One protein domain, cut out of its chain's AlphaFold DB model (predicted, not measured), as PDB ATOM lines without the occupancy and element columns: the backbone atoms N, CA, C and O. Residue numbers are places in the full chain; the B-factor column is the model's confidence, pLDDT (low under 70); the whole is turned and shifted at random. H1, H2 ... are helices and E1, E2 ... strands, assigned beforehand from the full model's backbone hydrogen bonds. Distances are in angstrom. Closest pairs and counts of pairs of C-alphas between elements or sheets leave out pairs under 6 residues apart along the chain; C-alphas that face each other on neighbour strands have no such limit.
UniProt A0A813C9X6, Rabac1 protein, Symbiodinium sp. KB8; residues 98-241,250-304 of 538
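AT A GLANCE: This is residues 98 to 241 and 250 to 304 of the 538 residues of the protein "Rabac1 protein" of Symbiodinium sp. KB8 (UniProt A0A813C9X6). A strongly twisted sheet of six strands curls round the short helix H3 on one face, and two long helices, H2 and H5, lie side by side over the other face, running opposite ways. This makes three layers, helices on both faces of one sheet, with long loops reaching away from them, among them residues 112 to 140 and 192 to 215. The printed part has 199 residues, 85 of them in named elements, which is under half; the class is mixed, with five helices and six strands in the order E1 H1 H2 E2 H3 H4 E3 H5 E4 E5 E6. Across the sheet the order is E1 E2 E6 E5 E4 E3, all antiparallel. The whole is compact, with a radius of gyration of the C-alphas of 16.1 A and spans of 46 by 38 by 30 A.

HOW THE PARTS SIT: The printed part begins with the edge strand E1, residues 98 to 100, which is the antiparallel neighbour of E2, residues 171 to 178; N 99 and O 176 are 2.8 A apart. Residues 99 to 100 also pair, parallel, with residues 134 to 135. Beside E2 is E6, residues 298 to 304, antiparallel at 152 degrees, with N 173 and O 302 at 2.8 A. Next come E5, residues 288 to 292, with N 291 and O 299 of E6 at 2.9 A, and E4, residues 271 to 278, with N 274 and O 290 of E5 at 2.8 A. E4, E5 and E6 form a meander, each strand the antiparallel neighbour of the one before; E4 and E5 are a hairpin, as are E5 and E6. The other edge strand is E3, residues 220 to 224, with N 221 and O 277 of E4 at 2.8 A. H1, residues 106 to 111, is not on the sheet, but only just, with 4 pairs of C-alphas within 10 A, and it touches no helix. H2, residues 141 to 153, is over E2 and E6 at a height over the sheet of 9.0 A, along the strands at 6 degrees to E2 on the local plane; its closest C-alphas to E2 are those of Ala 147 and Ile 174, 6.2 A. On the same face H5, residues 252 to 269, is over E5 at a height of 11.2 A, along the strands at 8 degrees to E5 on the local plane. H2 and H5 touch at a shallow tilt of 21 degrees, opposite ways, and their closest C-alphas, those of Met 150 and Leu 262, are 5.7 A apart. The sheet curls round H3, residues 184 to 191, on the opposite face; the closest C-alphas of H3 and E3 are those of Lys 185 and Val 222, 6.2 A. H4, residues 216 to 219, only grazes the sheet and is close to but not clearly touching H3, with the C-alphas of Leu 189 and Trp 217 closest at 7.3 A. In H1, H2, H3 and H5 every O i to N i+4 pair is within hydrogen-bond range; H4 is too short for such a pair.

IN THESE COORDINATES: C-alpha 98, where E1 begins, is at (134.144, 87.878, 33.384). From first to last C-alpha H2 measures 18.3 A, E2 23.1 A, H3 10.2 A, E3 13.9 A, H5 25.7 A, E4 22.2 A, E5 12.3 A and E6 17.8 A; E1, H1 and H4 are shorter. H5 begins at C-alpha 252, (145.377, 66.173, 51.288). E6 ends at C-alpha 304, (144.578, 78.305, 38.621).

THE WHOLE: The C-alphas farthest apart, those of Pro 211 and Leu 250, are 50.2 A apart. Residues 242 to 249 are not printed, and C-alphas 241 and 250 are 22.0 A apart across this cut, in the link from E3 to H5. The links H1 to H2, H2 to E2 and H3 to H4 are long, with 29, 17 and 24 residues. The mean pLDDT of the printed part is 82.9; 27 residues are under 70, namely 120 to 121, 163 to 170, 204 to 210, 238 to 241, 250 to 253 and 303 to 304.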
ATOM      1  N   LEU A  98     133.401  88.646  32.388       94.00
ATOM      2  CA  LEU A  98     134.144  87.878  33.384       94.00
ATOM      3  C   LEU A  98     134.679  88.809  34.477       94.00
ATOM      4  O   LEU A  98     135.312  89.824  34.176       94.00
ATOM      5  N   TYR A  99     134.439  88.448  35.733       94.75
ATOM      6  CA  TYR A  99     134.954  89.125  36.915       94.75
ATOM      7  C   TYR A  99     135.925  88.199  37.650       94.75
ATOM      8  O   TYR A  99     135.577  87.057  37.961       94.75
ATOM      9  N   LEU A 100     137.122  88.713  37.935       92.75
ATOM     10  CA  LEU A 100     138.220  87.994  38.590       92.75
ATOM     11  C   LEU A 100     138.663  88.722  39.858       92.75
ATOM     12  O   LEU A 100     138.480  89.940  39.974       92.75
ATOM     13  N   SER A 101     139.282  87.993  40.788       89.25
ATOM     14  CA  SER A 101     139.871  88.610  41.985       89.25
ATOM     15  C   SER A 101     141.038  89.514  41.592       89.25
ATOM     16  O   SER A 101     141.104  90.663  42.033       89.25
ATOM     17  N   ASP A 102     141.872  89.021  40.671       89.00
ATOM     18  CA  ASP A 102     142.985  89.744  40.057       89.00
ATOM     19  C   ASP A 102     142.704  89.958  38.555       89.00
ATOM     20  O   ASP A 102     142.934  89.053  37.744       89.00
ATOM     21  N   PRO A 103     142.166  91.131  38.154       89.12
ATOM     22  CA  PRO A 103     141.737  91.374  36.779       89.12
ATOM     23  C   PRO A 103     142.911  91.507  35.821       89.12
ATOM     24  O   PRO A 103     143.766  92.383  35.976       89.12
ATOM     25  N   CYS A 104     142.882  90.704  34.770       89.44
ATOM     26  CA  CYS A 104     143.863  90.684  33.695       89.44
ATOM     27  C   CYS A 104     143.150  90.677  32.334       89.44
ATOM     28  O   CYS A 104     141.921  90.784  32.276       89.44
ATOM     29  N   SER A 105     143.907  90.615  31.243       89.50
ATOM     30  CA  SER A 105     143.338  90.322  29.923       89.50
ATOM     31  C   SER A 105     143.072  88.822  29.739       89.50
ATOM     32  O   SER A 105     143.499  88.026  30.580       89.50
ATOM     33  N   CYS A 106     142.370  88.431  28.675       88.25
ATOM     34  CA  CYS A 106     142.121  87.028  28.346       88.25
ATOM     35  C   CYS A 106     143.445  86.291  28.082       88.25
ATOM     36  O   CYS A 106     143.654  85.200  28.609       88.25
ATOM     37  N   THR A 107     144.377  86.907  27.347       86.88
ATOM     38  CA  THR A 107     145.696  86.313  27.065       86.88
ATOM     39  C   THR A 107     146.509  86.143  28.345       86.88
ATOM     40  O   THR A 107     147.038  85.069  28.612       86.88
ATOM     41  N   GLN A 108     146.531  87.160  29.212       87.81
ATOM     42  CA  GLN A 108     147.190  87.065  30.519       87.81
ATOM     43  C   GLN A 108     146.526  86.039  31.441       87.81
ATOM     44  O   GLN A 108     147.189  85.464  32.305       87.81
ATOM     45  N   LEU A 109     145.211  85.835  31.305       87.25
ATOM     46  CA  LEU A 109     144.522  84.769  32.014       87.25
ATOM     47  C   LEU A 109     145.014  83.418  31.501       87.25
ATOM     48  O   LEU A 109     145.413  82.618  32.330       87.25
ATOM     49  N   ALA A 110     145.067  83.189  30.191       86.06
ATOM     50  CA  ALA A 110     145.572  81.939  29.624       86.06
ATOM     51  C   ALA A 110     147.039  81.665  30.007       86.06
ATOM     52  O   ALA A 110     147.347  80.581  30.487       86.06
ATOM     53  N   GLU A 111     147.934  82.649  29.885       83.69
ATOM     54  CA  GLU A 111     149.354  82.515  30.261       83.69
ATOM     55  C   GLU A 111     149.544  82.180  31.747       83.69
ATOM     56  O   GLU A 111     150.382  81.362  32.111       83.69
ATOM     57  N   ARG A 112     148.737  82.786  32.625       80.88
ATOM     58  CA  ARG A 112     148.745  82.519  34.075       80.88
ATOM     59  C   ARG A 112     148.177  81.136  34.435       80.88
ATOM     60  O   ARG A 112     148.114  80.788  35.614       80.88
ATOM     61  N   ARG A 113     147.689  80.385  33.452       76.75
ATOM     62  CA  ARG A 113     146.963  79.116  33.602       76.75
ATOM     63  C   ARG A 113     147.596  78.039  32.717       76.75
ATOM     64  O   ARG A 113     146.886  77.313  32.027       76.75
ATOM     65  N   ASP A 114     148.931  78.045  32.698       72.69
ATOM     66  CA  ASP A 114     149.814  77.150  31.938       72.69
ATOM     67  C   ASP A 114     149.674  77.232  30.403       72.69
ATOM     68  O   ASP A 114     150.125  76.358  29.672       72.69
ATOM     69  N   GLY A 115     149.078  78.322  29.904       77.56
ATOM     70  CA  GLY A 115     148.855  78.565  28.481       77.56
ATOM     71  C   GLY A 115     147.725  77.702  27.925       77.56
ATOM     72  O   GLY A 115     147.822  76.482  27.875       77.56
ATOM     73  N   TRP A 116     146.640  78.323  27.456       86.75
ATOM     74  CA  TRP A 116     145.585  77.602  26.731       86.75
ATOM     75  C   TRP A 116     145.948  77.510  25.256       86.75
ATOM     76  O   TRP A 116     146.093  78.548  24.605       86.75
ATOM     77  N   MET A 117     146.067  76.289  24.738       82.56
ATOM     78  CA  MET A 117     146.650  76.023  23.426       82.56
ATOM     79  C   MET A 117     145.714  75.190  22.542       82.56
ATOM     80  O   MET A 117     145.174  74.161  22.958       82.56
ATOM     81  N   CYS A 118     145.546  75.639  21.298       76.75
ATOM     82  CA  CYS A 118     145.054  74.831  20.188       76.75
ATOM     83  C   CYS A 118     146.281  74.224  19.477       76.75
ATOM     84  O   CYS A 118     147.038  74.936  18.824       76.75
ATOM     85  N   GLY A 119     146.506  72.916  19.625       71.00
ATOM     86  CA  GLY A 119     147.702  72.256  19.086       71.00
ATOM     87  C   GLY A 119     149.002  72.649  19.806       71.00
ATOM     88  O   GLY A 119     148.982  72.999  20.984       71.00
ATOM     89  N   ASP A 120     150.131  72.558  19.096       65.75
ATOM     90  CA  ASP A 120     151.471  72.643  19.703       65.75
ATOM     91  C   ASP A 120     151.948  74.082  19.987       65.75
ATOM     92  O   ASP A 120     152.717  74.284  20.923       65.75
ATOM     93  N   ASP A 121     151.502  75.085  19.217       68.25
ATOM     94  CA  ASP A 121     152.106  76.433  19.231       68.25
ATOM     95  C   ASP A 121     151.092  77.602  19.186       68.25
ATOM     96  O   ASP A 121     151.504  78.765  19.200       68.25
ATOM     97  N   GLU A 122     149.778  77.350  19.131       81.50
ATOM     98  CA  GLU A 122     148.776  78.407  18.924       81.50
ATOM     99  C   GLU A 122     147.906  78.666  20.163       81.50
ATOM    100  O   GLU A 122     147.272  77.760  20.698       81.50
ATOM    101  N   CYS A 123     147.805  79.930  20.591       84.12
ATOM    102  CA  CYS A 123     146.957  80.309  21.720       84.12
ATOM    103  C   CYS A 123     145.459  80.139  21.396       84.12
ATOM    104  O   CYS A 123     144.971  80.523  20.326       84.12
ATOM    105  N   LEU A 124     144.713  79.600  22.364       87.31
ATOM    106  CA  LEU A 124     143.264  79.381  22.307       87.31
ATOM    107  C   LEU A 124     142.453  80.683  22.461       87.31
ATOM    108  O   LEU A 124     141.258  80.725  22.152       87.31
ATOM    109  N   VAL A 125     143.087  81.746  22.954       89.12
ATOM    110  CA  VAL A 125     142.481  83.067  23.140       89.12
ATOM    111  C   VAL A 125     142.651  83.908  21.877       89.12
ATOM    112  O   VAL A 125     143.674  83.843  21.201       89.12
ATOM    113  N   ASP A 126     141.640  84.709  21.555       84.25
ATOM    114  CA  ASP A 126     141.726  85.699  20.485       84.25
ATOM    115  C   ASP A 126     142.540  86.922  20.946       84.25
ATOM    116  O   ASP A 126     142.040  87.785  21.669       84.25
ATOM    117  N   GLU A 127     143.808  86.990  20.535       79.06
ATOM    118  CA  GLU A 127     144.700  88.113  20.852       79.06
ATOM    119  C   GLU A 127     144.253  89.442  20.209       79.06
ATOM    120  O   GLU A 127     144.603  90.517  20.703       79.06
ATOM    121  N   GLU A 128     143.480  89.403  19.115       74.19
ATOM    122  CA  GLU A 128     142.982  90.612  18.446       74.19
ATOM    123  C   GLU A 128     141.788  91.225  19.195       74.19
ATOM    124  O   GLU A 128     141.609  92.449  19.195       74.19
ATOM    125  N   GLU A 129     141.004  90.387  19.879       73.44
ATOM    126  CA  GLU A 129     139.881  90.770  20.742       73.44
ATOM    127  C   GLU A 129     140.198  90.593  22.244       73.44
ATOM    128  O   GLU A 129     139.297  90.334  23.050       73.44
ATOM    129  N   ASP A 130     141.464  90.788  22.645       76.88
ATOM    130  CA  ASP A 130     141.921  90.630  24.034       76.88
ATOM    131  C   ASP A 130     141.331  91.713  24.963       76.88
ATOM    132  O   ASP A 130     141.851  92.820  25.158       76.88
ATOM    133  N   GLY A 131     140.157  91.405  25.509       74.31
ATOM    134  CA  GLY A 131     139.421  92.248  26.438       74.31
ATOM    135  C   GLY A 131     139.982  92.171  27.856       74.31
ATOM    136  O   GLY A 131     140.467  91.143  28.315       74.31
ATOM    137  N   LYS A 132     139.862  93.267  28.613       83.94
ATOM    138  CA  LYS A 132     140.206  93.265  30.039       83.94
ATOM    139  C   LYS A 132     139.032  92.753  30.873       83.94
ATOM    140  O   LYS A 132     137.938  93.317  30.807       83.94
ATOM    141  N   HIS A 133     139.281  91.749  31.707       91.31
ATOM    142  CA  HIS A 133     138.313  91.262  32.681       91.31
ATOM    143  C   HIS A 133     138.015  92.318  33.756       91.31
ATOM    144  O   HIS A 133     138.832  93.195  34.060       91.31
ATOM    145  N   ALA A 134     136.816  92.255  34.326       91.94
ATOM    146  CA  ALA A 134     136.368  93.167  35.368       91.94
ATOM    147  C   ALA A 134     136.831  92.705  36.760       91.94
ATOM    148  O   ALA A 134     137.231  91.557  36.963       91.94
ATOM    149  N   ASN A 135     136.783  93.607  37.741       93.38
ATOM    150  CA  ASN A 135     137.134  93.280  39.120       93.38
ATOM    151  C   ASN A 135     135.968  92.621  39.857       93.38
ATOM    152  O   ASN A 135     134.848  93.113  39.770       93.38
ATOM    153  N   MET A 136     136.230  91.565  40.631       92.38
ATOM    154  CA  MET A 136     135.233  90.876  41.464       92.38
ATOM    155  C   MET A 136     134.420  91.832  42.354       92.38
ATOM    156  O   MET A 136     133.234  91.610  42.590       92.38
ATOM    157  N   ALA A 137     135.007  92.949  42.796       91.56
ATOM    158  CA  ALA A 137     134.302  93.980  43.554       91.56
ATOM    159  C   ALA A 137     133.132  94.615  42.779       91.56
ATOM    160  O   ALA A 137     132.149  95.020  43.402       91.56
ATOM    161  N   ASP A 138     133.209  94.664  41.450       93.56
ATOM    162  CA  ASP A 138     132.183  95.208  40.554       93.56
ATOM    163  C   ASP A 138     131.176  94.145  40.080       93.56
ATOM    164  O   ASP A 138     130.240  94.465  39.339       93.56
ATOM    165  N   ALA A 139     131.343  92.884  40.496       93.25
ATOM    166  CA  ALA A 139     130.437  91.801  40.139       93.25
ATOM    167  C   ALA A 139     129.022  92.027  40.717       93.25
ATOM    168  O   ALA A 139     128.861  92.674  41.761       93.25
ATOM    169  N   PRO A 140     127.973  91.479  40.072       94.12
ATOM    170  CA  PRO A 140     126.608  91.514  40.590       94.12
ATOM    171  C   PRO A 140     126.529  91.051  42.050       94.12
ATOM    172  O   PRO A 140     127.134  90.047  42.418       94.12
ATOM    173  N   THR A 141     125.782  91.777  42.890       94.12
ATOM    174  CA  THR A 141     125.820  91.591  44.350       94.12
ATOM    175  C   THR A 141     125.539  90.154  44.779       94.12
ATOM    176  O   THR A 141     126.253  89.635  45.629       94.12
ATOM    177  N   ALA A 142     124.534  89.501  44.183       91.50
ATOM    178  CA  ALA A 142     124.176  88.139  44.564       91.50
ATOM    179  C   ALA A 142     125.256  87.133  44.138       91.50
ATOM    180  O   ALA A 142     125.596  86.248  44.914       91.50
ATOM    181  N   ALA A 143     125.831  87.289  42.944       92.88
ATOM    182  CA  ALA A 143     126.951  86.469  42.490       92.88
ATOM    183  C   ALA A 143     128.220  86.678  43.337       92.88
ATOM    184  O   ALA A 143     128.870  85.710  43.726       92.88
ATOM    185  N   ARG A 144     128.531  87.933  43.686       95.31
ATOM    186  CA  ARG A 144     129.678  88.299  44.526       95.31
ATOM    187  C   ARG A 144     129.570  87.707  45.929       95.31
ATOM    188  O   ARG A 144     130.539  87.154  46.420       95.31
ATOM    189  N   GLU A 145     128.389  87.738  46.546       94.75
ATOM    190  CA  GLU A 145     128.162  87.110  47.858       94.75
ATOM    191  C   GLU A 145     128.392  85.589  47.840       94.75
ATOM    192  O   GLU A 145     128.816  85.009  48.845       94.75
ATOM    193  N   VAL A 146     128.113  84.925  46.713       94.88
ATOM    194  CA  VAL A 146     128.438  83.503  46.544       94.88
ATOM    195  C   VAL A 146     129.939  83.315  46.356       94.88
ATOM    196  O   VAL A 146     130.512  82.465  47.034       94.88
ATOM    197  N   ALA A 147     130.577  84.125  45.511       93.25
ATOM    198  CA  ALA A 147     132.019  84.067  45.285       93.25
ATOM    199  C   ALA A 147     132.824  84.328  46.571       93.25
ATOM    200  O   ALA A 147     133.749  83.585  46.882       93.25
ATOM    201  N   ASP A 148     132.417  85.312  47.377       93.75
ATOM    202  CA  ASP A 148     133.013  85.603  48.683       93.75
ATOM    203  C   ASP A 148     132.840  84.421  49.647       93.75
ATOM    204  O   ASP A 148     133.756  84.076  50.391       93.75
ATOM    205  N   ALA A 149     131.675  83.767  49.646       94.38
ATOM    206  CA  ALA A 149     131.461  82.577  50.466       94.38
ATOM    207  C   ALA A 149     132.361  81.412  50.028       94.38
ATOM    208  O   ALA A 149     132.916  80.733  50.887       94.38
ATOM    209  N   MET A 150     132.532  81.216  48.719       93.38
ATOM    210  CA  MET A 150     133.424  80.200  48.160       93.38
ATOM    211  C   MET A 150     134.889  80.470  48.518       93.38
ATOM    212  O   MET A 150     135.547  79.588  49.059       93.38
ATOM    213  N   ASN A 151     135.372  81.700  48.327       91.38
ATOM    214  CA  ASN A 151     136.733  82.100  48.701       91.38
ATOM    215  C   ASN A 151     137.008  81.927  50.205       91.38
ATOM    216  O   ASN A 151     138.112  81.569  50.596       91.38
ATOM    217  N   ASN A 152     136.011  82.161  51.065       92.38
ATOM    218  CA  ASN A 152     136.155  81.936  52.507       92.38
ATOM    219  C   ASN A 152     136.147  80.448  52.892       92.38
ATOM    220  O   ASN A 152     136.705  80.090  53.927       92.38
ATOM    221  N   ALA A 153     135.483  79.597  52.106       91.25
ATOM    222  CA  ALA A 153     135.424  78.157  52.344       91.25
ATOM    223  C   ALA A 153     136.664  77.418  51.829       91.25
ATOM    224  O   ALA A 153     137.036  76.397  52.404       91.25
ATOM    225  N   ALA A 154     137.301  77.952  50.786       90.25
ATOM    226  CA  ALA A 154     138.543  77.438  50.231       90.25
ATOM    227  C   ALA A 154     139.577  78.566  50.041       90.25
ATOM    228  O   ALA A 154     139.781  79.033  48.919       90.25
ATOM    229  N   PRO A 155     140.208  79.065  51.119       88.06
ATOM    230  CA  PRO A 155     141.221  80.117  51.016       88.06
ATOM    231  C   PRO A 155     142.474  79.663  50.259       88.06
ATOM    232  O   PRO A 155     143.097  80.478  49.579       88.06
ATOM    233  N   ASP A 156     142.802  78.372  50.329       87.31
ATOM    234  CA  ASP A 156     143.982  77.789  49.689       87.31
ATOM    235  C   ASP A 156     143.650  77.245  48.295       87.31
ATOM    236  O   ASP A 156     144.424  76.496  47.714       87.31
ATOM    237  N   LEU A 157     142.495  77.624  47.723       85.75
ATOM    238  CA  LEU A 157     142.026  77.095  46.441       85.75
ATOM    239  C   LEU A 157     143.076  77.226  45.335       85.75
ATOM    240  O   LEU A 157     143.196  76.325  44.519       85.75
ATOM    241  N   ARG A 158     143.880  78.297  45.351       82.69
ATOM    242  CA  ARG A 158     144.987  78.537  44.403       82.69
ATOM    243  C   ARG A 158     146.066  77.451  44.412       82.69
ATOM    244  O   ARG A 158     146.800  77.335  43.438       82.69
ATOM    245  N   ASP A 159     146.149  76.668  45.481       82.06
ATOM    246  CA  ASP A 159     147.101  75.575  45.657       82.06
ATOM    247  C   ASP A 159     146.447  74.184  45.534       82.06
ATOM    248  O   ASP A 159     147.162  73.182  45.541       82.06
ATOM    249  N   ILE A 160     145.112  74.110  45.409       82.06
ATOM    250  CA  ILE A 160     144.342  72.858  45.390       82.06
ATOM    251  C   ILE A 160     143.945  72.490  43.956       82.06
ATOM    252  O   ILE A 160     143.114  73.197  43.379       82.06
ATOM    253  N   PRO A 161     144.446  71.373  43.395       77.50
ATOM    254  CA  PRO A 161     144.086  70.931  42.050       77.50
ATOM    255  C   PRO A 161     142.569  70.774  41.892       77.50
ATOM    256  O   PRO A 161     141.928  70.067  42.670       77.50
ATOM    257  N   ILE A 162     141.995  71.440  40.885       75.06
ATOM    258  CA  ILE A 162     140.540  71.463  40.615       75.06
ATOM    259  C   ILE A 162     140.131  70.523  39.475       75.06
ATOM    260  O   ILE A 162     138.949  70.232  39.329       75.06
ATOM    261  N   CYS A 163     141.085  70.051  38.671       68.25
ATOM    262  CA  CYS A 163     140.841  69.143  37.553       68.25
ATOM    263  C   CYS A 163     141.833  67.976  37.625       68.25
ATOM    264  O   CYS A 163     142.972  68.109  37.183       68.25
ATOM    265  N   LEU A 164     141.415  66.837  38.189       58.91
ATOM    266  CA  LEU A 164     142.286  65.659  38.365       58.91
ATOM    267  C   LEU A 164     142.665  64.961  37.048       58.91
ATOM    268  O   LEU A 164     143.596  64.162  37.020       58.91
ATOM    269  N   SER A 165     141.946  65.246  35.958       54.25
ATOM    270  CA  SER A 165     142.226  64.698  34.626       54.25
ATOM    271  C   SER A 165     143.216  65.536  33.810       54.25
ATOM    272  O   SER A 165     143.529  65.162  32.682       54.25
ATOM    273  N   SER A 166     143.659  66.686  34.327       53.41
ATOM    274  CA  SER A 166     144.665  67.531  33.681       53.41
ATOM    275  C   SER A 166     146.059  67.177  34.199       53.41
ATOM    276  O   SER A 166     146.234  66.932  35.387       53.41
ATOM    277  N   GLU A 167     147.070  67.191  33.323       51.41
ATOM    278  CA  GLU A 167     148.479  67.095  33.745       51.41
ATOM    279  C   GLU A 167     148.963  68.364  34.477       51.41
ATOM    280  O   GLU A 167     150.069  68.386  35.019       51.41
ATOM    281  N   SER A 168     148.135  69.415  34.518       55.84
ATOM    282  CA  SER A 168     148.423  70.645  35.246       55.84
ATOM    283  C   SER A 168     148.173  70.473  36.746       55.84
ATOM    284  O   SER A 168     147.085  70.108  37.188       55.84
ATOM    285  N   SER A 169     149.188  70.804  37.548       58.00
ATOM    286  CA  SER A 169     149.082  70.923  39.007       58.00
ATOM    287  C   SER A 169     148.535  72.284  39.459       58.00
ATOM    288  O   SER A 169     148.734  72.671  40.614       58.00
ATOM    289  N   ASP A 170     147.928  73.048  38.550       67.81
ATOM    290  CA  ASP A 170     147.330  74.335  38.872       67.81
ATOM    291  C   ASP A 170     146.176  74.132  39.856       67.81
ATOM    292  O   ASP A 170     145.312  73.272  39.664       67.81
ATOM    293  N   GLY A 171     146.168  74.931  40.922       76.31
ATOM    294  CA  GLY A 171     145.055  75.012  41.854       76.31
ATOM    295  C   GLY A 171     143.818  75.646  41.222       76.31
ATOM    296  O   GLY A 171     143.402  75.250  40.143       76.31
ATOM    297  N   GLY A 172     143.184  76.638  41.837       83.88
ATOM    298  CA  GLY A 172     142.007  77.273  41.261       83.88
ATOM    299  C   GLY A 172     141.671  78.668  41.745       83.88
ATOM    300  O   GLY A 172     142.185  79.174  42.739       83.88
ATOM    301  N   GLU A 173     140.781  79.314  41.002       88.81
ATOM    302  CA  GLU A 173     140.247  80.638  41.293       88.81
ATOM    303  C   GLU A 173     138.726  80.641  41.125       88.81
ATOM    304  O   GLU A 173     138.170  79.982  40.249       88.81
ATOM    305  N   ILE A 174     138.040  81.413  41.965       93.00
ATOM    306  CA  ILE A 174     136.607  81.647  41.824       93.00
ATOM    307  C   ILE A 174     136.360  82.760  40.807       93.00
ATOM    308  O   ILE A 174     136.882  83.869  40.941       93.00
ATOM    309  N   ILE A 175     135.501  82.479  39.828       94.62
ATOM    310  CA  ILE A 175     135.107  83.428  38.787       94.62
ATOM    311  C   ILE A 175     133.612  83.731  38.834       94.62
ATOM    312  O   ILE A 175     132.797  82.924  39.290       94.62
ATOM    313  N   VAL A 176     133.243  84.898  38.305       96.38
ATOM    314  CA  VAL A 176     131.846  85.267  38.049       96.38
ATOM    315  C   VAL A 176     131.698  85.694  36.595       96.38
ATOM    316  O   VAL A 176     132.442  86.550  36.128       96.38
ATOM    317  N   ILE A 177     130.708  85.154  35.882       96.06
ATOM    318  CA  ILE A 177     130.303  85.641  34.559       96.06
ATOM    319  C   ILE A 177     128.943  86.328  34.692       96.06
ATOM    320  O   ILE A 177     127.903  85.688  34.870       96.06
ATOM    321  N   GLY A 178     128.954  87.658  34.603       93.00
ATOM    322  CA  GLY A 178     127.746  88.477  34.584       93.00
ATOM    323  C   GLY A 178     127.169  88.602  33.175       93.00
ATOM    324  O   GLY A 178     127.905  88.600  32.192       93.00
ATOM    325  N   ASN A 179     125.848  88.762  33.078       92.06
ATOM    326  CA  ASN A 179     125.103  88.780  31.809       92.06
ATOM    327  C   ASN A 179     125.396  87.562  30.898       92.06
ATOM    328  O   ASN A 179     125.659  87.751  29.712       92.06
ATOM    329  N   PRO A 180     125.353  86.314  31.403       90.75
ATOM    330  CA  PRO A 180     125.750  85.148  30.610       90.75
ATOM    331  C   PRO A 180     124.823  84.877  29.409       90.75
ATOM    332  O   PRO A 180     125.212  84.215  28.453       90.75
ATOM    333  N   GLY A 181     123.599  85.406  29.420       88.25
ATOM    334  CA  GLY A 181     122.598  85.084  28.407       88.25
ATOM    335  C   GLY A 181     121.971  83.700  28.637       88.25
ATOM    336  O   GLY A 181     122.085  83.141  29.729       88.25
ATOM    337  N   PRO A 182     121.233  83.164  27.649       86.06
ATOM    338  CA  PRO A 182     120.483  81.918  27.809       86.06
ATOM    339  C   PRO A 182     121.332  80.648  27.648       86.06
ATOM    340  O   PRO A 182     120.886  79.579  28.060       86.06
ATOM    341  N   ASP A 183     122.508  80.756  27.027       89.31
ATOM    342  CA  ASP A 183     123.367  79.624  26.680       89.31
ATOM    343  C   ASP A 183     124.689  79.693  27.471       89.31
ATOM    344  O   ASP A 183     125.530  80.546  27.161       89.31
ATOM    345  N   PRO A 184     124.903  78.809  28.469       91.56
ATOM    346  CA  PRO A 184     126.125  78.802  29.272       91.56
ATOM    347  C   PRO A 184     127.376  78.515  28.441       91.56
ATOM    348  O   PRO A 184     128.436  79.052  28.755       91.56
ATOM    349  N   LYS A 185     127.267  77.717  27.369       91.56
ATOM    350  CA  LYS A 185     128.405  77.379  26.507       91.56
ATOM    351  C   LYS A 185     128.918  78.642  25.820       91.56
ATOM    352  O   LYS A 185     130.092  78.987  25.936       91.56
ATOM    353  N   LYS A 186     128.016  79.389  25.173       91.00
ATOM    354  CA  LYS A 186     128.346  80.671  24.524       91.00
ATOM    355  C   LYS A 186     128.777  81.731  25.536       91.00
ATOM    356  O   LYS A 186     129.629  82.555  25.209       91.00
ATOM    357  N   ALA A 187     128.211  81.713  26.744       92.44
ATOM    358  CA  ALA A 187     128.605  82.613  27.822       92.44
ATOM    359  C   ALA A 187     130.077  82.430  28.203       92.44
ATOM    360  O   ALA A 187     130.820  83.409  28.216       92.44
ATOM    361  N   CYS A 188     130.491  81.186  28.468       93.25
ATOM    362  CA  CYS A 188     131.855  80.855  28.877       93.25
ATOM    363  C   CYS A 188     132.854  81.169  27.761       93.25
ATOM    364  O   CYS A 188     133.809  81.900  27.999       93.25
ATOM    365  N   LEU A 189     132.580  80.725  26.527       92.19
ATOM    366  CA  LEU A 189     133.446  80.982  25.368       92.19
ATOM    367  C   LEU A 189     133.696  82.482  25.145       92.19
ATOM    368  O   LEU A 189     134.837  82.898  24.967       92.19
ATOM    369  N   LYS A 190     132.640  83.307  25.212       91.56
ATOM    370  CA  LYS A 190     132.754  84.766  25.051       91.56
ATOM    371  C   LYS A 190     133.440  85.436  26.241       91.56
ATOM    372  O   LYS A 190     134.227  86.352  26.042       91.56
ATOM    373  N   ALA A 191     133.138  85.008  27.467       91.56
ATOM    374  CA  ALA A 191     133.708  85.599  28.677       91.56
ATOM    375  C   ALA A 191     135.217  85.328  28.813       91.56
ATOM    376  O   ALA A 191     135.938  86.178  29.331       91.56
ATOM    377  N   LEU A 192     135.670  84.165  28.339       91.38
ATOM    378  CA  LEU A 192     137.068  83.730  28.337       91.38
ATOM    379  C   LEU A 192     137.856  84.212  27.103       91.38
ATOM    380  O   LEU A 192     139.056  83.977  27.029       91.38
ATOM    381  N   GLY A 193     137.199  84.860  26.133       90.62
ATOM    382  CA  GLY A 193     137.851  85.332  24.906       90.62
ATOM    383  C   GLY A 193     138.336  84.205  23.990       90.62
ATOM    384  O   GLY A 193     139.326  84.375  23.289       90.62
ATOM    385  N   ILE A 194     137.673  83.044  24.005       91.06
ATOM    386  CA  ILE A 194     138.081  81.888  23.199       91.06
ATOM    387  C   ILE A 194     137.839  82.181  21.723       91.06
ATOM    388  O   ILE A 194     136.719  82.528  21.325       91.06
ATOM    389  N   ARG A 195     138.860  81.983  20.892       89.06
ATOM    390  CA  ARG A 195     138.752  82.178  19.446       89.06
ATOM    391  C   ARG A 195     137.873  81.113  18.795       89.06
ATOM    392  O   ARG A 195     137.741  80.004  19.301       89.06
ATOM    393  N   LYS A 196     137.262  81.437  17.655       88.19
ATOM    394  CA  LYS A 196     136.414  80.480  16.915       88.19
ATOM    395  C   LYS A 196     137.220  79.513  16.056       88.19
ATOM    396  O   LYS A 196     136.842  78.355  15.937       88.19
ATOM    397  N   MET A 197     138.300  79.999  15.459       83.12
ATOM    398  CA  MET A 197     139.139  79.245  14.530       83.12
ATOM    399  C   MET A 197     140.586  79.265  15.012       83.12
ATOM    400  O   MET A 197     141.030  80.314  15.484       83.12
ATOM    401  N   CYS A 198     141.288  78.146  14.844       80.69
ATOM    402  CA  CYS A 198     142.750  78.072  14.856       80.69
ATOM    403  C   CYS A 198     143.287  77.751  13.449       80.69
ATOM    404  O   CYS A 198     142.508  77.541  12.515       80.69
ATOM    405  N   GLU A 199     144.611  77.760  13.292       79.19
ATOM    406  CA  GLU A 199     145.332  77.399  12.069       79.19
ATOM    407  C   GLU A 199     145.087  75.942  11.651       79.19
ATOM    408  O   GLU A 199     145.105  75.634  10.455       79.19
ATOM    409  N   ASP A 200     144.820  75.050  12.608       78.38
ATOM    410  CA  ASP A 200     144.428  73.672  12.323       78.38
ATOM    411  C   ASP A 200     142.940  73.583  11.939       78.38
ATOM    412  O   ASP A 200     142.036  73.548  12.778       78.38
ATOM    413  N   GLU A 201     142.688  73.517  10.630       72.00
ATOM    414  CA  GLU A 201     141.345  73.406  10.049       72.00
ATOM    415  C   GLU A 201     140.647  72.060  10.345       72.00
ATOM    416  O   GLU A 201     139.464  71.915  10.030       72.00
ATOM    417  N   THR A 202     141.345  71.074  10.926       74.62
ATOM    418  CA  THR A 202     140.757  69.768  11.280       74.62
ATOM    419  C   THR A 202     140.017  69.786  12.620       74.62
ATOM    420  O   THR A 202     139.177  68.919  12.880       74.62
ATOM    421  N   ILE A 203     140.268  70.796  13.456       76.75
ATOM    422  CA  ILE A 203     139.652  70.925  14.779       76.75
ATOM    423  C   ILE A 203     138.200  71.373  14.645       76.75
ATOM    424  O   ILE A 203     137.883  72.377  14.003       76.75
ATOM    425  N   GLY A 204     137.291  70.621  15.268       69.75
ATOM    426  CA  GLY A 204     135.860  70.895  15.167       69.75
ATOM    427  C   GLY A 204     135.256  70.604  13.787       69.75
ATOM    428  O   GLY A 204     134.168  71.100  13.488       69.75
ATOM    429  N   GLU A 205     135.908  69.781  12.948       65.81
ATOM    430  CA  GLU A 205     135.405  69.374  11.617       65.81
ATOM    431  C   GLU A 205     134.080  68.577  11.708       65.81
ATOM    432  O   GLU A 205     133.321  68.463  10.741       65.81
ATOM    433  N   LYS A 206     133.740  68.058  12.896       58.44
ATOM    434  CA  LYS A 206     132.488  67.340  13.162       58.44
ATOM    435  C   LYS A 206     131.448  68.217  13.859       58.44
ATOM    436  O   LYS A 206     131.306  68.110  15.070       58.44
ATOM    437  N   THR A 207     130.597  68.938  13.129       53.16
ATOM    438  CA  THR A 207     129.294  69.336  13.704       53.16
ATOM    439  C   THR A 207     128.170  69.448  12.677       53.16
ATOM    440  O   THR A 207     128.145  70.356  11.853       53.16
ATOM    441  N   ASP A 208     127.157  68.588  12.834       50.00
ATOM    442  CA  ASP A 208     125.803  68.720  12.270       50.00
ATOM    443  C   ASP A 208     124.913  69.688  13.108       50.00
ATOM    444  O   ASP A 208     123.684  69.669  13.009       50.00
ATOM    445  N   SER A 209     125.493  70.533  13.973       59.69
ATOM    446  CA  SER A 209     124.770  71.296  15.009       59.69
ATOM    447  C   SER A 209     125.285  72.731  15.193       59.69
ATOM    448  O   SER A 209     126.485  72.931  15.291       59.69
ATOM    449  N   ASP A 210     124.340  73.682  15.286       66.44
ATOM    450  CA  ASP A 210     124.459  75.153  15.441       66.44
ATOM    451  C   ASP A 210     125.503  75.857  14.535       66.44
ATOM    452  O   ASP A 210     126.695  75.824  14.828       66.44
ATOM    453  N   PRO A 211     125.081  76.605  13.490       70.50
ATOM    454  CA  PRO A 211     125.999  77.318  12.593       70.50
ATOM    455  C   PRO A 211     126.856  78.404  13.271       70.50
ATOM    456  O   PRO A 211     127.752  78.948  12.630       70.50
ATOM    457  N   GLU A 212     126.582  78.767  14.530       74.44
ATOM    458  CA  GLU A 212     127.397  79.722  15.291       74.44
ATOM    459  C   GLU A 212     128.576  79.064  16.044       74.44
ATOM    460  O   GLU A 212     129.513  79.770  16.427       74.44
ATOM    461  N   LEU A 213     128.537  77.741  16.255       81.06
ATOM    462  CA  LEU A 213     129.546  76.953  16.972       81.06
ATOM    463  C   LEU A 213     130.399  76.178  15.961       81.06
ATOM    464  O   LEU A 213     130.085  75.052  15.601       81.06
ATOM    465  N   ILE A 214     131.469  76.812  15.493       82.94
ATOM    466  CA  ILE A 214     132.383  76.280  14.472       82.94
ATOM    467  C   ILE A 214     133.811  76.230  15.017       82.94
ATOM    468  O   ILE A 214     134.131  76.991  15.933       82.94
ATOM    469  N   GLY A 215     134.647  75.353  14.455       85.44
ATOM    470  CA  GLY A 215     136.057  75.219  14.830       85.44
ATOM    471  C   GLY A 215     136.234  74.887  16.313       85.44
ATOM    472  O   GLY A 215     135.566  74.006  16.849       85.44
ATOM    473  N   VAL A 216     137.052  75.668  17.014       87.25
ATOM    474  CA  VAL A 216     137.311  75.533  18.460       87.25
ATOM    475  C   VAL A 216     136.026  75.605  19.292       87.25
ATOM    476  O   VAL A 216     135.885  74.952  20.319       87.25
ATOM    477  N   TRP A 217     135.025  76.378  18.868       91.00
ATOM    478  CA  TRP A 217     133.771  76.472  19.626       91.00
ATOM    479  C   TRP A 217     132.915  75.204  19.510       91.00
ATOM    480  O   TRP A 217     132.041  74.959  20.354       91.00
ATOM    481  N   ALA A 218     133.146  74.396  18.476       87.88
ATOM    482  CA  ALA A 218     132.482  73.115  18.297       87.88
ATOM    483  C   ALA A 218     132.979  72.073  19.315       87.88
ATOM    484  O   ALA A 218     132.165  71.283  19.792       87.88
ATOM    485  N   THR A 219     134.255  72.136  19.714       86.81
ATOM    486  CA  THR A 219     134.885  71.190  20.654       86.81
ATOM    487  C   THR A 219     134.508  71.438  22.115       86.81
ATOM    488  O   THR A 219     134.573  70.528  22.935       86.81
ATOM    489  N   ALA A 220     134.048  72.641  22.466       89.88
ATOM    490  CA  ALA A 220     133.520  72.909  23.801       89.88
ATOM    491  C   ALA A 220     132.229  72.112  24.077       89.88
ATOM    492  O   ALA A 220     131.367  71.960  23.209       89.88
ATOM    493  N   PHE A 221     132.007  71.686  25.312       88.38
ATOM    494  CA  PHE A 221     130.774  71.039  25.743       88.38
ATOM    495  C   PHE A 221     130.343  71.522  27.127       88.38
ATOM    496  O   PHE A 221     131.123  72.079  27.898       88.38
ATOM    497  N   VAL A 222     129.050  71.348  27.410       90.31
ATOM    498  CA  VAL A 222     128.463  71.629  28.720       90.31
ATOM    499  C   VAL A 222     127.685  70.408  29.173       90.31
ATOM    500  O   VAL A 222     126.720  70.007  28.520       90.31
ATOM    501  N   GLU A 223     128.077  69.851  30.309       89.38
ATOM    502  CA  GLU A 223     127.404  68.723  30.946       89.38
ATOM    503  C   GLU A 223     126.696  69.164  32.222       89.38
ATOM    504  O   GLU A 223     127.109  70.103  32.896       89.38
ATOM    505  N   THR A 224     125.589  68.502  32.560       89.94
ATOM    506  CA  THR A 224     124.884  68.791  33.817       89.94
ATOM    507  C   THR A 224     125.648  68.172  34.977       89.94
ATOM    508  O   THR A 224     125.882  66.967  34.986       89.94
ATOM    509  N   LEU A 225     125.984  68.978  35.982       85.69
ATOM    510  CA  LEU A 225     126.747  68.533  37.144       85.69
ATOM    511  C   LEU A 225     125.799  68.163  38.291       85.69
ATOM    512  O   LEU A 225     124.989  68.981  38.726       85.69
ATOM    513  N   ASN A 226     125.905  66.942  38.819       83.50
ATOM    514  CA  ASN A 226     125.125  66.527  39.987       83.50
ATOM    515  C   ASN A 226     125.868  66.838  41.295       83.50
ATOM    516  O   ASN A 226     126.512  65.969  41.879       83.50
ATOM    517  N   THR A 227     125.730  68.065  41.790       79.50
ATOM    518  CA  THR A 227     126.351  68.497  43.054       79.50
ATOM    519  C   THR A 227     125.808  67.750  44.275       79.50
ATOM    520  O   THR A 227     126.579  67.440  45.177       79.50
ATOM    521  N   THR A 228     124.525  67.358  44.289       78.62
ATOM    522  CA  THR A 228     123.949  66.580  45.406       78.62
ATOM    523  C   THR A 228     124.584  65.200  45.576       78.62
ATOM    524  O   THR A 228     124.735  64.733  46.703       78.62
ATOM    525  N   GLY A 229     124.982  64.558  44.473       75.12
ATOM    526  CA  GLY A 229     125.700  63.281  44.498       75.12
ATOM    527  C   GLY A 229     127.164  63.417  44.925       75.12
ATOM    528  O   GLY A 229     127.749  62.442  45.380       75.12
ATOM    529  N   LYS A 230     127.723  64.628  44.831       79.25
ATOM    530  CA  LYS A 230     129.133  64.936  45.091       79.25
ATOM    531  C   LYS A 230     129.384  65.622  46.446       79.25
ATOM    532  O   LYS A 230     130.499  66.034  46.728       79.25
ATOM    533  N   LEU A 231     128.385  65.712  47.333       81.38
ATOM    534  CA  LEU A 231     128.540  66.340  48.662       81.38
ATOM    535  C   LEU A 231     129.512  65.605  49.599       81.38
ATOM    536  O   LEU A 231     129.965  66.192  50.573       81.38
ATOM    537  N   LYS A 232     129.803  64.325  49.344       75.75
ATOM    538  CA  LYS A 232     130.748  63.546  50.159       75.75
ATOM    539  C   LYS A 232     132.195  63.701  49.698       75.75
ATOM    540  O   LYS A 232     133.074  63.860  50.535       75.75
ATOM    541  N   ASN A 233     132.403  63.678  48.383       74.00
ATOM    542  CA  ASN A 233     133.728  63.563  47.774       74.00
ATOM    543  C   ASN A 233     134.156  64.851  47.045       74.00
ATOM    544  O   ASN A 233     135.256  64.946  46.515       74.00
ATOM    545  N   GLY A 234     133.296  65.869  47.017       81.31
ATOM    546  CA  GLY A 234     133.560  67.114  46.315       81.31
ATOM    547  C   GLY A 234     133.298  67.024  44.809       81.31
ATOM    548  O   GLY A 234     133.201  65.948  44.227       81.31
ATOM    549  N   PHE A 235     133.146  68.174  44.148       78.62
ATOM    550  CA  PHE A 235     132.805  68.223  42.721       78.62
ATOM    551  C   PHE A 235     133.909  67.669  41.794       78.62
ATOM    552  O   PHE A 235     133.593  67.303  40.660       78.62
ATOM    553  N   ASN A 236     135.155  67.616  42.280       73.25
ATOM    554  CA  ASN A 236     136.355  67.203  41.544       73.25
ATOM    555  C   ASN A 236     136.631  65.685  41.616       73.25
ATOM    556  O   ASN A 236     137.448  65.181  40.860       73.25
ATOM    557  N   ASP A 237     135.944  64.945  42.491       70.12
ATOM    558  CA  ASP A 237     136.056  63.486  42.529       70.12
ATOM    559  C   ASP A 237     134.980  62.857  41.632       70.12
ATOM    560  O   ASP A 237     133.788  63.195  41.720       70.12
ATOM    561  N   ASP A 238     135.406  61.995  40.715       58.16
ATOM    562  CA  ASP A 238     134.544  61.310  39.755       58.16
ATOM    563  C   ASP A 238     134.187  59.882  40.186       58.16
ATOM    564  O   ASP A 238     133.310  59.285  39.555       58.16
ATOM    565  N   ASP A 239     134.766  59.363  41.279       53.19
ATOM    566  CA  ASP A 239     134.506  57.998  41.740       53.19
ATOM    567  C   ASP A 239     133.785  57.946  43.104       53.19
ATOM    568  O   ASP A 239     134.371  58.178  44.163       53.19
ATOM    569  N   PRO A 240     132.471  57.656  43.131       43.97
ATOM    570  CA  PRO A 240     131.719  57.538  44.374       43.97
ATOM    571  C   PRO A 240     131.916  56.191  45.100       43.97
ATOM    572  O   PRO A 240     131.319  56.023  46.167       43.97
ATOM    573  N   GLU A 241     132.668  55.225  44.542       41.88
ATOM    574  CA  GLU A 241     132.712  53.836  45.041       41.88
ATOM    575  C   GLU A 241     134.056  53.375  45.642       41.88
ATOM    576  O   GLU A 241     134.087  52.319  46.279       41.88
ATOM    577  N   LEU A 250     147.652  64.880  56.238       56.66
ATOM    578  CA  LEU A 250     146.804  65.941  56.814       56.66
ATOM    579  C   LEU A 250     146.521  67.104  55.844       56.66
ATOM    580  O   LEU A 250     145.514  67.796  56.004       56.66
ATOM    581  N   GLU A 251     147.421  67.327  54.884       61.53
ATOM    582  CA  GLU A 251     147.313  68.342  53.837       61.53
ATOM    583  C   GLU A 251     146.301  67.941  52.754       61.53
ATOM    584  O   GLU A 251     145.414  68.728  52.435       61.53
ATOM    585  N   GLU A 252     146.334  66.694  52.273       65.31
ATOM    586  CA  GLU A 252     145.377  66.173  51.288       65.31
ATOM    587  C   GLU A 252     143.965  66.080  51.885       65.31
ATOM    588  O   GLU A 252     143.000  66.574  51.299       65.31
ATOM    589  N   ALA A 253     143.860  65.627  53.139       62.00
ATOM    590  CA  ALA A 253     142.616  65.669  53.911       62.00
ATOM    591  C   ALA A 253     142.108  67.107  54.157       62.00
ATOM    592  O   ALA A 253     140.915  67.333  54.384       62.00
ATOM    593  N   GLY A 254     143.009  68.095  54.188       73.44
ATOM    594  CA  GLY A 254     142.689  69.518  54.305       73.44
ATOM    595  C   GLY A 254     142.134  70.089  53.001       73.44
ATOM    596  O   GLY A 254     141.079  70.726  53.009       73.44
ATOM    597  N   ASN A 255     142.800  69.795  51.887       81.50
ATOM    598  CA  ASN A 255     142.400  70.196  50.542       81.50
ATOM    599  C   ASN A 255     141.035  69.606  50.176       81.50
ATOM    600  O   ASN A 255     140.132  70.327  49.748       81.50
ATOM    601  N   GLN A 256     140.835  68.320  50.467       82.19
ATOM    602  CA  GLN A 256     139.584  67.619  50.207       82.19
ATOM    603  C   GLN A 256     138.399  68.235  50.966       82.19
ATOM    604  O   GLN A 256     137.317  68.430  50.409       82.19
ATOM    605  N   LYS A 257     138.603  68.654  52.222       85.38
ATOM    606  CA  LYS A 257     137.573  69.369  53.000       85.38
ATOM    607  C   LYS A 257     137.196  70.714  52.385       85.38
ATOM    608  O   LYS A 257     136.020  71.071  52.418       85.38
ATOM    609  N   GLN A 258     138.161  71.451  51.834       89.69
ATOM    610  CA  GLN A 258     137.892  72.725  51.162       89.69
ATOM    611  C   GLN A 258     137.061  72.512  49.884       89.69
ATOM    612  O   GLN A 258     136.082  73.228  49.664       89.69
ATOM    613  N   ILE A 259     137.362  71.479  49.085       87.94
ATOM    614  CA  ILE A 259     136.577  71.128  47.886       87.94
ATOM    615  C   ILE A 259     135.156  70.667  48.247       87.94
ATOM    616  O   ILE A 259     134.184  71.081  47.605       87.94
ATOM    617  N   VAL A 260     134.992  69.866  49.302       88.62
ATOM    618  CA  VAL A 260     133.663  69.482  49.807       88.62
ATOM    619  C   VAL A 260     132.873  70.714  50.260       88.62
ATOM    620  O   VAL A 260     131.732  70.890  49.831       88.62
ATOM    621  N   ALA A 261     133.486  71.627  51.019       89.62
ATOM    622  CA  ALA A 261     132.839  72.864  51.462       89.62
ATOM    623  C   ALA A 261     132.429  73.774  50.286       89.62
ATOM    624  O   ALA A 261     131.341  74.356  50.290       89.62
ATOM    625  N   LEU A 262     133.249  73.865  49.233       91.12
ATOM    626  CA  LEU A 262     132.865  74.545  47.992       91.12
ATOM    627  C   LEU A 262     131.655  73.883  47.334       91.12
ATOM    628  O   LEU A 262     130.736  74.575  46.893       91.12
ATOM    629  N   THR A 263     131.637  72.552  47.293       90.75
ATOM    630  CA  THR A 263     130.544  71.772  46.698       90.75
ATOM    631  C   THR A 263     129.233  71.985  47.453       90.75
ATOM    632  O   THR A 263     128.184  72.147  46.824       90.75
ATOM    633  N   GLU A 264     129.282  72.063  48.785       91.44
ATOM    634  CA  GLU A 264     128.138  72.428  49.626       91.44
ATOM    635  C   GLU A 264     127.612  73.824  49.270       91.44
ATOM    636  O   GLU A 264     126.420  73.985  49.000       91.44
ATOM    637  N   ILE A 265     128.494  74.824  49.161       92.81
ATOM    638  CA  ILE A 265     128.102  76.191  48.784       92.81
ATOM    639  C   ILE A 265     127.499  76.232  47.377       92.81
ATOM    640  O   ILE A 265     126.485  76.906  47.172       92.81
ATOM    641  N   MET A 266     128.084  75.515  46.410       91.62
ATOM    642  CA  MET A 266     127.518  75.381  45.067       91.62
ATOM    643  C   MET A 266     126.106  74.803  45.145       91.62
ATOM    644  O   MET A 266     125.180  75.377  44.574       91.62
ATOM    645  N   ASN A 267     125.923  73.700  45.869       92.19
ATOM    646  CA  ASN A 267     124.637  73.025  46.008       92.19
ATOM    647  C   ASN A 267     123.570  73.901  46.691       92.19
ATOM    648  O   ASN A 267     122.411  73.890  46.282       92.19
ATOM    649  N   GLU A 268     123.947  74.678  47.709       93.06
ATOM    650  CA  GLU A 268     123.017  75.521  48.467       93.06
ATOM    651  C   GLU A 268     122.659  76.832  47.762       93.06
ATOM    652  O   GLU A 268     121.507  77.274  47.814       93.06
ATOM    653  N   LYS A 269     123.646  77.495  47.145       93.94
ATOM    654  CA  LYS A 269     123.501  78.879  46.665       93.94
ATOM    655  C   LYS A 269     123.354  79.011  45.153       93.94
ATOM    656  O   LYS A 269     122.913  80.068  44.695       93.94
ATOM    657  N   LEU A 270     123.704  77.979  44.385       93.75
ATOM    658  CA  LEU A 270     123.613  77.982  42.926       93.75
ATOM    659  C   LEU A 270     122.537  77.017  42.419       93.75
ATOM    660  O   LEU A 270     122.161  76.050  43.074       93.75
ATOM    661  N   GLN A 271     122.037  77.294  41.219       93.06
ATOM    662  CA  GLN A 271     121.049  76.481  40.514       93.06
ATOM    663  C   GLN A 271     121.594  76.045  39.156       93.06
ATOM    664  O   GLN A 271     122.432  76.731  38.581       93.06
ATOM    665  N   LYS A 272     121.058  74.952  38.595       91.69
ATOM    666  CA  LYS A 272     121.435  74.441  37.259       91.69
ATOM    667  C   LYS A 272     122.955  74.292  37.116       91.69
ATOM    668  O   LYS A 272     123.570  74.959  36.287       91.69
ATOM    669  N   HIS A 273     123.544  73.468  37.973       92.94
ATOM    670  CA  HIS A 273     124.982  73.227  37.979       92.94
ATOM    671  C   HIS A 273     125.434  72.545  36.691       92.94
ATOM    672  O   HIS A 273     124.727  71.695  36.140       92.94
ATOM    673  N   PHE A 274     126.615  72.915  36.218       92.88
ATOM    674  CA  PHE A 274     127.172  72.398  34.983       92.88
ATOM    675  C   PHE A 274     128.699  72.325  35.026       92.88
ATOM    676  O   PHE A 274     129.346  73.042  35.784       92.88
ATOM    677  N   LEU A 275     129.248  71.465  34.177       90.75
ATOM    678  CA  LEU A 275     130.660  71.402  33.829       90.75
ATOM    679  C   LEU A 275     130.817  71.965  32.419       90.75
ATOM    680  O   LEU A 275     130.138  71.502  31.505       90.75
ATOM    681  N   PHE A 276     131.675  72.963  32.244       92.06
ATOM    682  CA  PHE A 276     132.116  73.444  30.936       92.06
ATOM    683  C   PHE A 276     133.552  72.981  30.697       92.06
ATOM    684  O   PHE A 276     134.414  73.232  31.541       92.06
ATOM    685  N   ASN A 277     133.786  72.305  29.574       90.00
ATOM    686  CA  ASN A 277     135.092  71.773  29.184       90.00
ATOM    687  C   ASN A 277     135.175  71.633  27.646       90.00
ATOM    688  O   ASN A 277     134.222  71.970  26.943       90.00
ATOM    689  N   PHE A 278     136.299  71.155  27.123       88.31
ATOM    690  CA  PHE A 278     136.563  70.902  25.708       88.31
ATOM    691  C   PHE A 278     136.870  69.421  25.480       88.31
ATOM    692  O   PHE A 278     137.269  68.713  26.404       88.31
ATOM    693  N   THR A 279     136.653  68.935  24.257       85.06
ATOM    694  CA  THR A 279     137.087  67.588  23.865       85.06
ATOM    695  C   THR A 279     138.613  67.469  23.865       85.06
ATOM    696  O   THR A 279     139.338  68.461  23.903       85.06
ATOM    697  N   ASP A 280     139.088  66.234  23.739       81.25
ATOM    698  CA  ASP A 280     140.494  65.845  23.598       81.25
ATOM    699  C   ASP A 280     141.186  66.382  22.328       81.25
ATOM    700  O   ASP A 280     142.379  66.164  22.136       81.25
ATOM    701  N   GLU A 281     140.460  67.108  21.472       80.12
ATOM    702  CA  GLU A 281     141.027  67.850  20.338       80.12
ATOM    703  C   GLU A 281     141.786  69.116  20.788       80.12
ATOM    704  O   GLU A 281     142.593  69.640  20.024       80.12
ATOM    705  N   ILE A 282     141.544  69.617  22.008       82.19
ATOM    706  CA  ILE A 282     142.250  70.774  22.579       82.19
ATOM    707  C   ILE A 282     143.280  70.296  23.607       82.19
ATOM    708  O   ILE A 282     142.952  69.519  24.500       82.19
ATOM    709  N   VAL A 283     144.519  70.786  23.493       77.00
ATOM    710  CA  VAL A 283     145.664  70.328  24.302       77.00
ATOM    711  C   VAL A 283     145.553  70.825  25.743       77.00
ATOM    712  O   VAL A 283     145.618  70.039  26.685       77.00
ATOM    713  N   THR A 284     145.337  72.129  25.919       80.88
ATOM    714  CA  THR A 284     145.146  72.764  27.227       80.88
ATOM    715  C   THR A 284     143.999  73.764  27.150       80.88
ATOM    716  O   THR A 284     143.987  74.669  26.313       80.88
ATOM    717  N   ALA A 285     143.000  73.603  28.020       84.44
ATOM    718  CA  ALA A 285     141.772  74.388  27.970       84.44
ATOM    719  C   ALA A 285     141.239  74.729  29.371       84.44
ATOM    720  O   ALA A 285     141.471  73.984  30.325       84.44
ATOM    721  N   PRO A 286     140.484  75.831  29.512       87.69
ATOM    722  CA  PRO A 286     139.831  76.163  30.770       87.69
ATOM    723  C   PRO A 286     138.676  75.208  31.081       87.69
ATOM    724  O   PRO A 286     137.834  74.927  30.226       87.69
ATOM    725  N   VAL A 287     138.586  74.806  32.349       88.38
ATOM    726  CA  VAL A 287     137.485  74.007  32.904       88.38
ATOM    727  C   VAL A 287     136.711  74.854  33.908       88.38
ATOM    728  O   VAL A 287     137.312  75.507  34.752       88.38
ATOM    729  N   ILE A 288     135.378  74.852  33.847       91.25
ATOM    730  CA  ILE A 288     134.545  75.584  34.815       91.25
ATOM    731  C   ILE A 288     133.508  74.640  35.416       91.25
ATOM    732  O   ILE A 288     132.638  74.132  34.707       91.25
ATOM    733  N   TYR A 289     133.541  74.493  36.741       91.25
ATOM    734  CA  TYR A 289     132.453  73.884  37.506       91.25
ATOM    735  C   TYR A 289     131.504  75.003  37.936       91.25
ATOM    736  O   TYR A 289     131.726  75.691  38.925       91.25
ATOM    737  N   GLY A 290     130.464  75.249  37.144       91.94
ATOM    738  CA  GLY A 290     129.619  76.432  37.263       91.94
ATOM    739  C   GLY A 290     128.221  76.157  37.801       91.94
ATOM    740  O   GLY A 290     127.692  75.048  37.746       91.94
ATOM    741  N   GLY A 291     127.569  77.213  38.275       93.88
ATOM    742  CA  GLY A 291     126.133  77.242  38.519       93.88
ATOM    743  C   GLY A 291     125.591  78.666  38.463       93.88
ATOM    744  O   GLY A 291     126.340  79.640  38.504       93.88
ATOM    745  N   TYR A 292     124.274  78.797  38.355       95.00
ATOM    746  CA  TYR A 292     123.595  80.084  38.269       95.00
ATOM    747  C   TYR A 292     123.255  80.615  39.658       95.00
ATOM    748  O   TYR A 292     122.528  79.971  40.419       95.00
ATOM    749  N   ALA A 293     123.729  81.817  39.968       94.25
ATOM    750  CA  ALA A 293     123.298  82.574  41.131       94.25
ATOM    751  C   ALA A 293     121.848  83.060  40.965       94.25
ATOM    752  O   ALA A 293     121.258  83.021  39.882       94.25
ATOM    753  N   SER A 294     121.259  83.560  42.054       92.75
ATOM    754  CA  SER A 294     119.864  84.031  42.064       92.75
ATOM    755  C   SER A 294     119.581  85.212  41.121       92.75
ATOM    756  O   SER A 294     118.433  85.414  40.727       92.75
ATOM    757  N   ASP A 295     120.611  85.966  40.729       89.88
ATOM    758  CA  ASP A 295     120.529  87.053  39.748       89.88
ATOM    759  C   ASP A 295     120.711  86.589  38.290       89.88
ATOM    760  O   ASP A 295     120.589  87.394  37.365       89.88
ATOM    761  N   GLY A 296     120.954  85.291  38.077       90.69
ATOM    762  CA  GLY A 296     121.186  84.687  36.770       90.69
ATOM    763  C   GLY A 296     122.633  84.760  36.279       90.69
ATOM    764  O   GLY A 296     122.885  84.328  35.158       90.69
ATOM    765  N   SER A 297     123.574  85.277  37.073       94.44
ATOM    766  CA  SER A 297     125.011  85.219  36.763       94.44
ATOM    767  C   SER A 297     125.555  83.808  36.978       94.44
ATOM    768  O   SER A 297     125.048  83.072  37.824       94.44
ATOM    769  N   ILE A 298     126.605  83.437  36.251       95.56
ATOM    770  CA  ILE A 298     127.322  82.177  36.476       95.56
ATOM    771  C   ILE A 298     128.412  82.418  37.524       95.56
ATOM    772  O   ILE A 298     129.123  83.419  37.447       95.56
ATOM    773  N   VAL A 299     128.551  81.501  38.477       93.75
ATOM    774  CA  VAL A 299     129.617  81.487  39.488       93.75
ATOM    775  C   VAL A 299     130.208  80.086  39.547       93.75
ATOM    776  O   VAL A 299     129.458  79.109  39.486       93.75
ATOM    777  N   GLY A 300     131.527  79.977  39.674       88.50
ATOM    778  CA  GLY A 300     132.175  78.679  39.812       88.50
ATOM    779  C   GLY A 300     133.690  78.763  39.966       88.50
ATOM    780  O   GLY A 300     134.277  79.788  39.609       88.50
ATOM    781  N   PRO A 301     134.329  77.710  40.500       82.75
ATOM    782  CA  PRO A 301     135.769  77.541  40.397       82.75
ATOM    783  C   PRO A 301     136.216  77.210  38.963       82.75
ATOM    784  O   PRO A 301     135.547  76.472  38.233       82.75
ATOM    785  N   THR A 302     137.386  77.734  38.602       75.69
ATOM    786  CA  THR A 302     138.199  77.362  37.431       75.69
ATOM    787  C   THR A 302     139.614  77.007  37.907       75.69
ATOM    788  O   THR A 302     140.029  77.559  38.928       75.69
ATOM    789  N   PRO A 303     140.377  76.143  37.209       62.62
ATOM    790  CA  PRO A 303     141.781  75.881  37.532       62.62
ATOM    791  C   PRO A 303     142.650  77.154  37.585       62.62
ATOM    792  O   PRO A 303     142.306  78.164  36.960       62.62
ATOM    793  N   GLY A 304     143.762  77.134  38.326       43.41
ATOM    794  CA  GLY A 304     144.578  78.305  38.621       43.41
ATOM    795  C   GLY A 304     145.946  78.105  39.288       43.41
ATOM    796  O   GLY A 304     146.026  77.531  40.347       43.41
TER     797      GLY A 304